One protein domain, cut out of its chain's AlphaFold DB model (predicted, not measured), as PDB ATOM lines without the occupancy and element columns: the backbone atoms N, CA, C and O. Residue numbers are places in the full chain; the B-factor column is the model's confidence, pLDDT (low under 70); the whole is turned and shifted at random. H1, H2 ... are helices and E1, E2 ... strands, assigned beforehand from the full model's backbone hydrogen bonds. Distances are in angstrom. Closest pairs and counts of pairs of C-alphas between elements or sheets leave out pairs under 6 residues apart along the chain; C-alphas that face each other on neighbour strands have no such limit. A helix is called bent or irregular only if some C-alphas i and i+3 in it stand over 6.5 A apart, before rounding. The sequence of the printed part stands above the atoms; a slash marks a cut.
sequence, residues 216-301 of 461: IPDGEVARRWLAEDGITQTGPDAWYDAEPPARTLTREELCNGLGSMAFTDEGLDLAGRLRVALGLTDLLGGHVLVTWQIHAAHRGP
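Overview. This is residues 216 to 301 of the 461 residues of the protein "Alpha/beta fold hydrolase" of Streptomyces sp. WAC07061 (UniProt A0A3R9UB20). Three helices, H2, H3 and H4, run nearly along one line as an up-and-down bundle, their centres making a triangle, and H1 crosses H3 on its side. A small three-stranded sheet, E1, E2 and E3, sits at the end of the whole where H2 begins, with the later part of H1 reaching it. The printed part has 86 residues, with named elements in the order H1, E1, E2, E3, H2, H3, H4; the sheet's order is E1, E2, E3, all antiparallel, and the class is mostly helix. The whole is compact, with a radius of gyration of the C-alphas of 12.2 A and spans of 35 by 26 by 25 A.

Along the chain. Find C-alpha 218 at (629.378, 338.363, 469.077); from there H1 runs to residue 228, 15.8 A away. Next come E1, residues 231 to 235, 12.2 A long, E2, residues 238 to 241, 10.3 A, and E3, residues 247 to 249, 6.4 A. Look for H2 from C-alpha 251 at (612.741, 340.398, 467.102) to residue 264, 20.1 A; it is irregular, with C-alphas 256 and 259 standing 7.3 A apart. H3 spans residues 270 to 284, 21.0 A. H4 spans residues 288 to 298, 15.6 A, and ends at C-alpha 298 at (631.071, 353.175, 458.278).

Arrangement. Begin at the hub, H3, which touches three helices. H1 touches it about perpendicular at 83 degrees, the closest C-alphas being those of Gly 219 and Gly 279, 3.6 A apart. H2 and H3 are a helical hairpin and touch at a shallow tilt of 3 degrees, opposite ways, closest at the C-alphas of Phe 263 and Arg 273, 5.4 A. H3 and H4, also a helical hairpin, touch at 7 degrees, a shallow tilt, opposite ways, closest at the C-alphas of Ala 277 and Val 290, 6.4 A. H2 and H4 touch, running the same way at a shallow tilt of 8 degrees; the C-alphas of Gly 259 and Val 290 are closest, 5.3 A. H1 and H4 are apart. The strands form a meander, each the antiparallel neighbour of the one before: look at N 232 and O 240, 2.9 A, for the hairpin E1 and E2, and N 249 and O 239, 2.8 A, for the hairpin E2 and E3. H1 is on the sheet but over none of its strands; H2 is only just not on it, with 4 pairs of C-alphas within 10 A. In H1, H3 and H4 every O i to N i+4 pair is within hydrogen-bond range; in H2, 7 of 10 are.

Size, cuts and confidence. The C-alphas of Gly 235 and Pro 301, the two farthest apart, are 37.2 A apart. The printed part has no cut, and the links between the named elements are tight. Its mean pLDDT is 82.8; look for values under 70 at residue 236, residues 257 to 259 and residues 286 to 287 of this model.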
ATOM      1  N   ILE A 216     634.418 335.686 473.159       82.50
ATOM      2  CA  ILE A 216     632.983 335.487 473.367       82.50
ATOM      3  C   ILE A 216     632.263 335.648 472.017       82.50
ATOM      4  O   ILE A 216     632.563 336.600 471.292       82.50
ATOM      5  N   PRO A 217     631.315 334.769 471.650       84.31
ATOM      6  CA  PRO A 217     630.541 334.956 470.429       84.31
ATOM      7  C   PRO A 217     629.913 336.351 470.387       84.31
ATOM      8  O   PRO A 217     629.394 336.826 471.396       84.31
ATOM      9  N   ASP A 218     629.937 337.012 469.228       88.44
ATOM     10  CA  ASP A 218     629.378 338.363 469.077       88.44
ATOM     11  C   ASP A 218     627.909 338.408 469.548       88.44
ATOM     12  O   ASP A 218     627.504 339.350 470.224       88.44
ATOM     13  N   GLY A 219     627.125 337.352 469.297       86.81
ATOM     14  CA  GLY A 219     625.762 337.232 469.824       86.81
ATOM     15  C   GLY A 219     625.666 337.294 471.355       86.81
ATOM     16  O   GLY A 219     624.728 337.874 471.888       86.81
ATOM     17  N   GLU A 220     626.643 336.768 472.087       86.00
ATOM     18  CA  GLU A 220     626.676 336.895 473.548       86.00
ATOM     19  C   GLU A 220     627.128 338.299 473.986       86.00
ATOM     20  O   GLU A 220     626.611 338.823 474.970       86.00
ATOM     21  N   VAL A 221     628.001 338.966 473.223       88.69
ATOM     22  CA  VAL A 221     628.326 340.390 473.447       88.69
ATOM     23  C   VAL A 221     627.074 341.256 473.312       88.69
ATOM     24  O   VAL A 221     626.751 342.017 474.220       88.69
ATOM     25  N   ALA A 222     626.332 341.096 472.215       89.25
ATOM     26  CA  ALA A 222     625.090 341.826 471.978       89.25
ATOM     27  C   ALA A 222     624.040 341.555 473.058       89.25
ATOM     28  O   ALA A 222     623.320 342.455 473.471       89.25
ATOM     29  N   ARG A 223     623.967 340.322 473.554       86.06
ATOM     30  CA  ARG A 223     623.066 339.980 474.650       86.06
ATOM     31  C   ARG A 223     623.438 340.676 475.953       86.06
ATOM     32  O   ARG A 223     622.546 341.181 476.624       86.06
ATOM     33  N   ARG A 224     624.714 340.628 476.348       87.12
ATOM     34  CA  ARG A 224     625.178 341.268 477.589       87.12
ATOM     35  C   ARG A 224     624.881 342.762 477.549       87.12
ATOM     36  O   ARG A 224     624.349 343.281 478.518       87.12
ATOM     37  N   TRP A 225     625.104 343.379 476.393       89.75
ATOM     38  CA  TRP A 225     624.718 344.758 476.128       89.75
ATOM     39  C   TRP A 225     623.203 344.993 476.298       89.75
ATOM     40  O   TRP A 225     622.806 345.867 477.053       89.75
ATOM     41  N   LEU A 226     622.337 344.146 475.724       87.81
ATOM     42  CA  LEU A 226     620.879 344.246 475.933       87.81
ATOM     43  C   LEU A 226     620.459 344.135 477.404       87.81
ATOM     44  O   LEU A 226     619.514 344.792 477.837       87.81
ATOM     45  N   ALA A 227     621.150 343.297 478.173       85.88
ATOM     46  CA  ALA A 227     620.843 343.098 479.580       85.88
ATOM     47  C   ALA A 227     621.166 344.332 480.441       85.88
ATOM     48  O   ALA A 227     620.526 344.508 481.480       85.88
ATOM     49  N   GLU A 228     622.110 345.184 480.025       85.00
ATOM     50  CA  GLU A 228     622.410 346.457 480.701       85.00
ATOM     51  C   GLU A 228     621.215 347.420 480.645       85.00
ATOM     52  O   GLU A 228     620.938 348.101 481.633       85.00
ATOM     53  N   ASP A 229     620.430 347.357 479.566       80.88
ATOM     54  CA  ASP A 229     619.174 348.097 479.381       80.88
ATOM     55  C   ASP A 229     617.938 347.331 479.907       80.88
ATOM     56  O   ASP A 229     616.795 347.662 479.599       80.88
ATOM     57  N   GLY A 230     618.132 346.266 480.694       84.38
ATOM     58  CA  GLY A 230     617.031 345.485 481.271       84.38
ATOM     59  C   GLY A 230     616.287 344.587 480.275       84.38
ATOM     60  O   GLY A 230     615.254 344.007 480.630       84.38
ATOM     61  N   ILE A 231     616.810 344.415 479.056       86.75
ATOM     62  CA  ILE A 231     616.245 343.533 478.035       86.75
ATOM     63  C   ILE A 231     616.826 342.127 478.206       86.75
ATOM     64  O   ILE A 231     618.008 341.866 477.977       86.75
ATOM     65  N   THR A 232     615.975 341.171 478.568       84.69
ATOM     66  CA  THR A 232     616.383 339.787 478.851       84.69
ATOM     67  C   THR A 232     615.725 338.803 477.895       84.69
ATOM     68  O   THR A 232     614.539 338.905 477.583       84.69
ATOM     69  N   GLN A 233     616.485 337.819 477.406       81.56
ATOM     70  CA  GLN A 233     615.910 336.761 476.577       81.56
ATOM     71  C   GLN A 233     615.235 335.721 477.469       81.56
ATOM     72  O   GLN A 233     615.910 335.020 478.220       81.56
ATOM     73  N   THR A 234     613.922 335.576 477.331       76.50
ATOM     74  CA  THR A 234     613.100 334.628 478.101       76.50
ATOM     75  C   THR A 234     612.772 333.353 477.322       76.50
ATOM     76  O   THR A 234     612.303 332.375 477.899       76.50
ATOM     77  N   GLY A 235     613.057 333.329 476.019       73.19
ATOM     78  CA  GLY A 235     612.905 332.159 475.154       73.19
ATOM     79  C   GLY A 235     613.627 332.349 473.817       73.19
ATOM     80  O   GLY A 235     614.198 333.409 473.580       73.19
ATOM     81  N   PRO A 236     613.587 331.372 472.896       66.75
ATOM     82  CA  PRO A 236     614.410 331.390 471.676       66.75
ATOM     83  C   PRO A 236     614.162 332.630 470.799       66.75
ATOM     84  O   PRO A 236     615.084 333.177 470.192       66.75
ATOM     85  N   ASP A 237     612.927 333.131 470.829       70.19
ATOM     86  CA  ASP A 237     612.456 334.264 470.033       70.19
ATOM     87  C   ASP A 237     611.758 335.322 470.913       70.19
ATOM     88  O   ASP A 237     611.145 336.253 470.395       70.19
ATOM     89  N   ALA A 238     611.823 335.168 472.241       76.88
ATOM     90  CA  ALA A 238     611.079 335.975 473.201       76.88
ATOM     91  C   ALA A 238     612.024 336.785 474.084       76.88
ATOM     92  O   ALA A 238     612.954 336.245 474.692       76.88
ATOM     93  N   TRP A 239     611.743 338.079 474.169       84.81
ATOM     94  CA  TRP A 239     612.519 339.035 474.938       84.81
ATOM     95  C   TRP A 239     611.594 339.816 475.854       84.81
ATOM     96  O   TRP A 239     610.435 340.055 475.517       84.81
ATOM     97  N   TYR A 240     612.092 340.170 477.026       83.50
ATOM     98  CA  TYR A 240     611.345 340.872 478.051       83.50
ATOM     99  C   TYR A 240     612.074 342.154 478.414       83.50
ATOM    100  O   TYR A 240     613.253 342.108 478.762       83.50
ATOM    101  N   ASP A 241     611.355 343.262 478.317       85.25
ATOM    102  CA  ASP A 241     611.790 344.569 478.785       85.25
ATOM    103  C   ASP A 241     611.344 344.742 480.238       85.25
ATOM    104  O   ASP A 241     610.143 344.681 480.536       85.25
ATOM    105  N   ALA A 242     612.310 344.893 481.142       79.75
ATOM    106  CA  ALA A 242     612.046 345.102 482.559       79.75
ATOM    107  C   ALA A 242     611.607 346.543 482.885       79.75
ATOM    108  O   ALA A 242     611.110 346.777 483.996       79.75
ATOM    109  N   GLU A 243     611.749 347.499 481.958       77.06
ATOM    110  CA  GLU A 243     611.316 348.877 482.177       77.06
ATOM    111  C   GLU A 243     609.779 349.011 482.165       77.06
ATOM    112  O   GLU A 243     609.084 348.403 481.348       77.06
ATOM    113  N   PRO A 244     609.181 349.810 483.070       71.81
ATOM    114  CA  PRO A 244     607.734 349.991 483.098       71.81
ATOM    115  C   PRO A 244     607.193 350.788 481.886       71.81
ATOM    116  O   PRO A 244     607.659 351.901 481.645       71.81
ATOM    117  N   PRO A 245     606.112 350.332 481.215       76.25
ATOM    118  CA  PRO A 245     605.369 349.106 481.488       76.25
ATOM    119  C   PRO A 245     606.052 347.879 480.871       76.25
ATOM    120  O   PRO A 245     606.154 347.766 479.651       76.25
ATOM    121  N   ALA A 246     606.418 346.929 481.732       79.88
ATOM    122  CA  ALA A 246     607.151 345.745 481.319       79.88
ATOM    123  C   ALA A 246     606.348 344.918 480.309       79.88
ATOM    124  O   ALA A 246     605.163 344.619 480.525       79.88
ATOM    125  N   ARG A 247     606.983 344.557 479.194       87.19
ATOM    126  CA  ARG A 247     606.319 343.903 478.059       87.19
ATOM    127  C   ARG A 247     607.256 342.964 477.312       87.19
ATOM    128  O   ARG A 247     608.476 343.071 477.387       87.19
ATOM    129  N   THR A 248     606.663 342.050 476.553       86.38
ATOM    130  CA  THR A 248     607.400 341.223 475.596       86.38
ATOM    131  C   THR A 248     607.774 342.052 474.367       86.38
ATOM    132  O   THR A 248     606.936 342.798 473.855       86.38
ATOM    133  N   LEU A 249     609.008 341.893 473.891       82.69
ATOM    134  CA  LEU A 249     609.524 342.483 472.658       82.69
ATOM    135  C   LEU A 249     609.678 341.407 471.578       82.69
ATOM    136  O   LEU A 249     610.149 340.294 471.838       82.69
ATOM    137  N   THR A 250     609.289 341.749 470.355       79.62
ATOM    138  CA  THR A 250     609.532 340.940 469.157       79.62
ATOM    139  C   THR A 250     610.942 341.178 468.610       79.62
ATOM    140  O   THR A 250     611.553 342.222 468.839       79.62
ATOM    141  N   ARG A 251     611.462 340.226 467.822       76.19
ATOM    142  CA  ARG A 251     612.741 340.398 467.102       76.19
ATOM    143  C   ARG A 251     612.762 341.640 466.213       76.19
ATOM    144  O   ARG A 251     613.797 342.280 466.099       76.19
ATOM    145  N   GLU A 252     611.640 341.967 465.580       75.69
ATOM    146  CA  GLU A 252     611.533 343.124 464.693       75.69
ATOM    147  C   GLU A 252     611.639 344.443 465.467       75.69
ATOM    148  O   GLU A 252     612.388 345.331 465.066       75.69
ATOM    149  N   GLU A 253     610.973 344.551 466.621       78.06
ATOM    150  CA  GLU A 253     611.099 345.714 467.511       78.06
ATOM    151  C   GLU A 253     612.537 345.902 467.999       78.06
ATOM    152  O   GLU A 253     613.040 347.026 468.016       78.06
ATOM    153  N   LEU A 254     613.211 344.797 468.324       78.38
ATOM    154  CA  LEU A 254     614.624 344.797 468.682       78.38
ATOM    155  C   LEU A 254     615.493 345.279 467.503       78.38
ATOM    156  O   LEU A 254     616.262 346.226 467.645       78.38
ATOM    157  N   CYS A 255     615.338 344.703 466.311       73.75
ATOM    158  CA  CYS A 255     616.121 345.091 465.132       73.75
ATOM    159  C   CYS A 255     615.926 346.562 464.721       73.75
ATOM    160  O   CYS A 255     616.894 347.214 464.330       73.75
ATOM    161  N   ASN A 256     614.701 347.091 464.799       73.25
ATOM    162  CA  ASN A 256     614.378 348.440 464.325       73.25
ATOM    163  C   ASN A 256     615.022 349.552 465.173       73.25
ATOM    164  O   ASN A 256     615.332 350.616 464.637       73.25
ATOM    165  N   GLY A 257     615.230 349.318 466.472       67.56
ATOM    166  CA  GLY A 257     615.809 350.309 467.390       67.56
ATOM    167  C   GLY A 257     617.287 350.088 467.717       67.56
ATOM    168  O   GLY A 257     618.052 351.048 467.815       67.56
ATOM    169  N   LEU A 258     617.716 348.833 467.867       69.94
ATOM    170  CA  LEU A 258     618.922 348.536 468.642       69.94
ATOM    171  C   LEU A 258     620.236 348.689 467.892       69.94
ATOM    172  O   LEU A 258     621.223 349.081 468.505       69.94
ATOM    173  N   GLY A 259     620.289 348.421 466.586       65.56
ATOM    174  CA  GLY A 259     621.556 348.596 465.872       65.56
ATOM    175  C   GLY A 259     621.964 350.074 465.783       65.56
ATOM    176  O   GLY A 259     623.149 350.377 465.867       65.56
ATOM    177  N   SER A 260     621.007 351.012 465.753       70.69
ATOM    178  CA  SER A 260     621.311 352.442 465.904       70.69
ATOM    179  C   SER A 260     621.775 352.784 467.320       70.69
ATOM    180  O   SER A 260     622.697 353.581 467.460       70.69
ATOM    181  N   MET A 261     621.157 352.198 468.352       78.69
ATOM    182  CA  MET A 261     621.543 352.429 469.750       78.69
ATOM    183  C   MET A 261     622.966 351.943 470.033       78.69
ATOM    184  O   MET A 261     623.754 352.685 470.615       78.69
ATOM    185  N   ALA A 262     623.320 350.753 469.537       83.31
ATOM    186  CA  ALA A 262     624.653 350.177 469.677       83.31
ATOM    187  C   ALA A 262     625.745 351.115 469.140       83.31
ATOM    188  O   ALA A 262     626.790 351.259 469.761       83.31
ATOM    189  N   PHE A 263     625.506 351.799 468.014       83.62
ATOM    190  CA  PHE A 263     626.478 352.748 467.459       83.62
ATOM    191  C   PHE A 263     626.522 354.103 468.175       83.62
ATOM    192  O   PHE A 263     627.466 354.859 467.959       83.62
ATOM    193  N   THR A 264     625.549 354.408 469.034       83.88
ATOM    194  CA  THR A 264     625.522 355.631 469.853       83.88
ATOM    195  C   THR A 264     625.967 355.413 471.299       83.88
ATOM    196  O   THR A 264     625.996 356.368 472.070       83.88
ATOM    197  N   ASP A 265     626.319 354.183 471.675       86.06
ATOM    198  CA  ASP A 265     626.753 353.853 473.029       86.06
ATOM    199  C   ASP A 265     628.161 354.408 473.315       86.06
ATOM    200  O   ASP A 265     629.156 354.005 472.702       86.06
ATOM    201  N   GLU A 266     628.253 355.366 474.239       85.75
ATOM    202  CA  GLU A 266     629.513 356.000 474.653       85.75
ATOM    203  C   GLU A 266     630.385 355.100 475.547       85.75
ATOM    204  O   GLU A 266     631.580 355.364 475.697       85.75
ATOM    205  N   GLY A 267     629.820 354.035 476.124       87.12
ATOM    206  CA  GLY A 267     630.534 353.026 476.909       87.12
ATOM    207  C   GLY A 267     631.307 352.017 476.055       87.12
ATOM    208  O   GLY A 267     632.208 351.348 476.567       87.12
ATOM    209  N   LEU A 268     631.005 351.932 474.756       88.75
ATOM    210  CA  LEU A 268     631.651 351.020 473.815       88.75
ATOM    211  C   LEU A 268     632.607 351.755 472.873       88.75
ATOM    212  O   LEU A 268     632.259 352.762 472.255       88.75
ATOM    213  N   ASP A 269     633.801 351.185 472.684       90.25
ATOM    214  CA  ASP A 269     634.660 351.577 471.571       90.25
ATOM    215  C   ASP A 269     634.089 351.085 470.227       90.25
ATOM    216  O   ASP A 269     633.168 350.270 470.159       90.25
ATOM    217  N   LEU A 270     634.648 351.575 469.120       88.44
ATOM    218  CA  LEU A 270     634.111 351.313 467.784       88.44
ATOM    219  C   LEU A 270     634.132 349.815 467.405       88.44
ATOM    220  O   LEU A 270     633.283 349.358 466.637       88.44
ATOM    221  N   ALA A 271     635.063 349.036 467.968       89.25
ATOM    222  CA  ALA A 271     635.110 347.586 467.794       89.25
ATOM    223  C   ALA A 271     634.028 346.880 468.632       89.25
ATOM    224  O   ALA A 271     633.382 345.956 468.139       89.25
ATOM    225  N   GLY A 272     633.778 347.335 469.860       90.25
ATOM    226  CA  GLY A 272     632.677 346.889 470.710       90.25
ATOM    227  C   GLY A 272     631.317 347.147 470.065       90.25
ATOM    228  O   GLY A 272     630.515 346.219 469.954       90.25
ATOM    229  N   ARG A 273     631.098 348.356 469.528       91.31
ATOM    230  CA  ARG A 273     629.878 348.722 468.781       91.31
ATOM    231  C   ARG A 273     629.645 347.786 467.589       91.31
ATOM    232  O   ARG A 273     628.544 347.268 467.404       91.31
ATOM    233  N   LEU A 274     630.702 347.498 466.823       91.69
ATOM    234  CA  LEU A 274     630.671 346.523 465.728       91.69
ATOM    235  C   LEU A 274     630.279 345.122 466.205       91.69
ATOM    236  O   LEU A 274     629.426 344.489 465.584       91.69
ATOM    237  N   ARG A 275     630.885 344.631 467.291       92.19
ATOM    238  CA  ARG A 275     630.579 343.304 467.844       92.19
ATOM    239  C   ARG A 275     629.145 343.205 468.339       92.19
ATOM    240  O   ARG A 275     628.514 342.182 468.097       92.19
ATOM    241  N   VAL A 276     628.602 344.260 468.949       91.62
ATOM    242  CA  VAL A 276     627.179 344.315 469.314       91.62
ATOM    243  C   VAL A 276     626.303 344.259 468.062       91.62
ATOM    244  O   VAL A 276     625.432 343.401 467.982       91.62
ATOM    245  N   ALA A 277     626.546 345.087 467.043       90.56
ATOM    246  CA  ALA A 277     625.729 345.090 465.823       90.56
ATOM    247  C   ALA A 277     625.765 343.735 465.081       90.56
ATOM    248  O   ALA A 277     624.739 343.159 464.705       90.56
ATOM    249  N   LEU A 278     626.957 343.167 464.926       89.81
ATOM    250  CA  LEU A 278     627.155 341.842 464.348       89.81
ATOM    251  C   LEU A 278     626.516 340.739 465.213       89.81
ATOM    252  O   LEU A 278     625.902 339.811 464.690       89.81
ATOM    253  N   GLY A 279     626.575 340.874 466.535       89.56
ATOM    254  CA  GLY A 279     625.924 339.973 467.476       89.56
ATOM    255  C   GLY A 279     624.401 340.041 467.447       89.56
ATOM    256  O   GLY A 279     623.740 339.007 467.516       89.56
ATOM    257  N   LEU A 280     623.823 341.228 467.259       87.44
ATOM    258  CA  LEU A 280     622.387 341.393 467.025       87.44
ATOM    259  C   LEU A 280     621.964 340.667 465.740       87.44
ATOM    260  O   LEU A 280     620.910 340.032 465.719       87.44
ATOM    261  N   THR A 281     622.813 340.672 464.705       85.44
ATOM    262  CA  THR A 281     622.586 339.864 463.492       85.44
ATOM    263  C   THR A 281     622.542 338.366 463.819       85.44
ATOM    264  O   THR A 281     621.649 337.660 463.339       85.44
ATOM    265  N   ASP A 282     623.439 337.880 464.684       83.38
ATOM    266  CA  ASP A 282     623.481 336.467 465.092       83.38
ATOM    267  C   ASP A 282     622.265 336.048 465.927       83.38
ATOM    268  O   ASP A 282     621.677 334.979 465.703       83.38
ATOM    269  N   LEU A 283     621.902 336.894 466.895       79.94
ATOM    270  CA  LEU A 283     620.827 336.667 467.861       79.94
ATOM    271  C   LEU A 283     619.444 336.739 467.221       79.94
ATOM    272  O   LEU A 283     618.566 335.933 467.539       79.94
ATOM    273  N   LEU A 284     619.226 337.728 466.356       77.50
ATOM    274  CA  LEU A 284     617.893 338.081 465.871       77.50
ATOM    275  C   LEU A 284     617.589 337.491 464.493       77.50
ATOM    276  O   LEU A 284     616.491 337.684 463.977       77.50
ATOM    277  N   GLY A 285     618.519 336.732 463.908       70.81
ATOM    278  CA  GLY A 285     618.265 335.979 462.677       70.81
ATOM    279  C   GLY A 285     618.068 336.850 461.434       70.81
ATOM    280  O   GLY A 285     617.626 336.335 460.414       70.81
ATOM    281  N   GLY A 286     618.444 338.128 461.512       60.97
ATOM    282  CA  GLY A 286     618.639 338.995 460.356       60.97
ATOM    283  C   GLY A 286     617.384 339.711 459.866       60.97
ATOM    284  O   GLY A 286     616.681 339.224 458.988       60.97
ATOM    285  N   HIS A 287     617.205 340.948 460.330       67.31
ATOM    286  CA  HIS A 287     616.654 341.991 459.471       67.31
ATOM    287  C   HIS A 287     617.837 342.712 458.816       67.31
ATOM    288  O   HIS A 287     618.769 343.110 459.519       67.31
ATOM    289  N   VAL A 288     617.786 342.945 457.502       76.19
ATOM    290  CA  VAL A 288     618.815 343.683 456.731       76.19
ATOM    291  C   VAL A 288     619.131 345.082 457.297       76.19
ATOM    292  O   VAL A 288     620.136 345.696 456.959       76.19
ATOM    293  N   LEU A 289     618.301 345.593 458.212       82.44
ATOM    294  CA  LEU A 289     618.481 346.902 458.831       82.44
ATOM    295  C   LEU A 289     619.743 346.979 459.689       82.44
ATOM    296  O   LEU A 289     620.409 348.008 459.663       82.44
ATOM    297  N   VAL A 290     620.100 345.911 460.412       85.38
ATOM    298  CA  VAL A 290     621.299 345.921 461.269       85.38
ATOM    299  C   VAL A 290     622.564 345.996 460.414       85.38
ATOM    300  O   VAL A 290     623.468 346.779 460.693       85.38
ATOM    301  N   THR A 291     622.615 345.231 459.324       88.19
ATOM    302  CA  THR A 291     623.748 345.257 458.393       88.19
ATOM    303  C   THR A 291     623.814 346.564 457.602       88.19
ATOM    304  O   THR A 291     624.897 347.127 457.442       88.19
ATOM    305  N   TRP A 292     622.661 347.124 457.227       88.62
ATOM    306  CA  TRP A 292     622.576 348.462 456.643       88.62
ATOM    307  C   TRP A 292     623.076 349.546 457.611       88.62
ATOM    308  O   TRP A 292     623.805 350.448 457.203       88.62
ATOM    309  N   GLN A 293     622.752 349.450 458.906       88.44
ATOM    310  CA  GLN A 293     623.258 350.364 459.937       88.44
ATOM    311  C   GLN A 293     624.777 350.259 460.100       88.44
ATOM    312  O   GLN A 293     625.426 351.293 460.247       88.44
ATOM    313  N   ILE A 294     625.362 349.057 460.003       90.88
ATOM    314  CA  ILE A 294     626.825 348.887 459.976       90.88
ATOM    315  C   ILE A 294     627.428 349.658 458.789       90.88
ATOM    316  O   ILE A 294     628.380 350.420 458.966       90.88
ATOM    317  N   HIS A 295     626.858 349.518 457.589       91.06
ATOM    318  CA  HIS A 295     627.317 350.271 456.417       91.06
ATOM    319  C   HIS A 295     627.141 351.790 456.586       91.06
ATOM    320  O   HIS A 295     628.048 352.567 456.280       91.06
ATOM    321  N   ALA A 296     625.993 352.229 457.107       90.00
ATOM    322  CA  ALA A 296     625.711 353.640 457.356       90.00
ATOM    323  C   ALA A 296     626.690 354.245 458.375       90.00
ATOM    324  O   ALA A 296     627.210 355.335 458.138       90.00
ATOM    325  N   ALA A 297     626.995 353.524 459.458       89.88
ATOM    326  CA  ALA A 297     627.975 353.928 460.464       89.88
ATOM    327  C   ALA A 297     629.385 354.045 459.864       89.88
ATOM    328  O   ALA A 297     630.060 355.041 460.101       89.88
ATOM    329  N   HIS A 298     629.793 353.108 459.001       91.19
ATOM    330  CA  HIS A 298     631.071 353.175 458.278       91.19
ATOM    331  C   HIS A 298     631.208 354.410 457.378       91.19
ATOM    332  O   HIS A 298     632.312 354.898 457.150       91.19
ATOM    333  N   ARG A 299     630.098 354.953 456.878       88.00
ATOM    334  CA  ARG A 299     630.080 356.187 456.073       88.00
ATOM    335  C   ARG A 299     629.714 357.428 456.886       88.00
ATOM    336  O   ARG A 299     629.535 358.505 456.314       88.00
ATOM    337  N   GLY A 300     629.559 357.260 458.194       87.25
ATOM    338  CA  GLY A 300     629.110 358.279 459.118       87.25
ATOM    339  C   GLY A 300     630.196 359.298 459.479       87.25
ATOM    340  O   GLY A 300     631.349 359.198 459.055       87.25
ATOM    341  N   PRO A 301     629.833 360.303 460.290       82.12
ATOM    342  CA  PRO A 301     630.736 361.381 460.692       82.12
ATOM    343  C   PRO A 301     631.892 360.921 461.596       82.12
ATOM    344  O   PRO A 301     632.904 361.614 461.659       82.12
TER     345      PRO A 301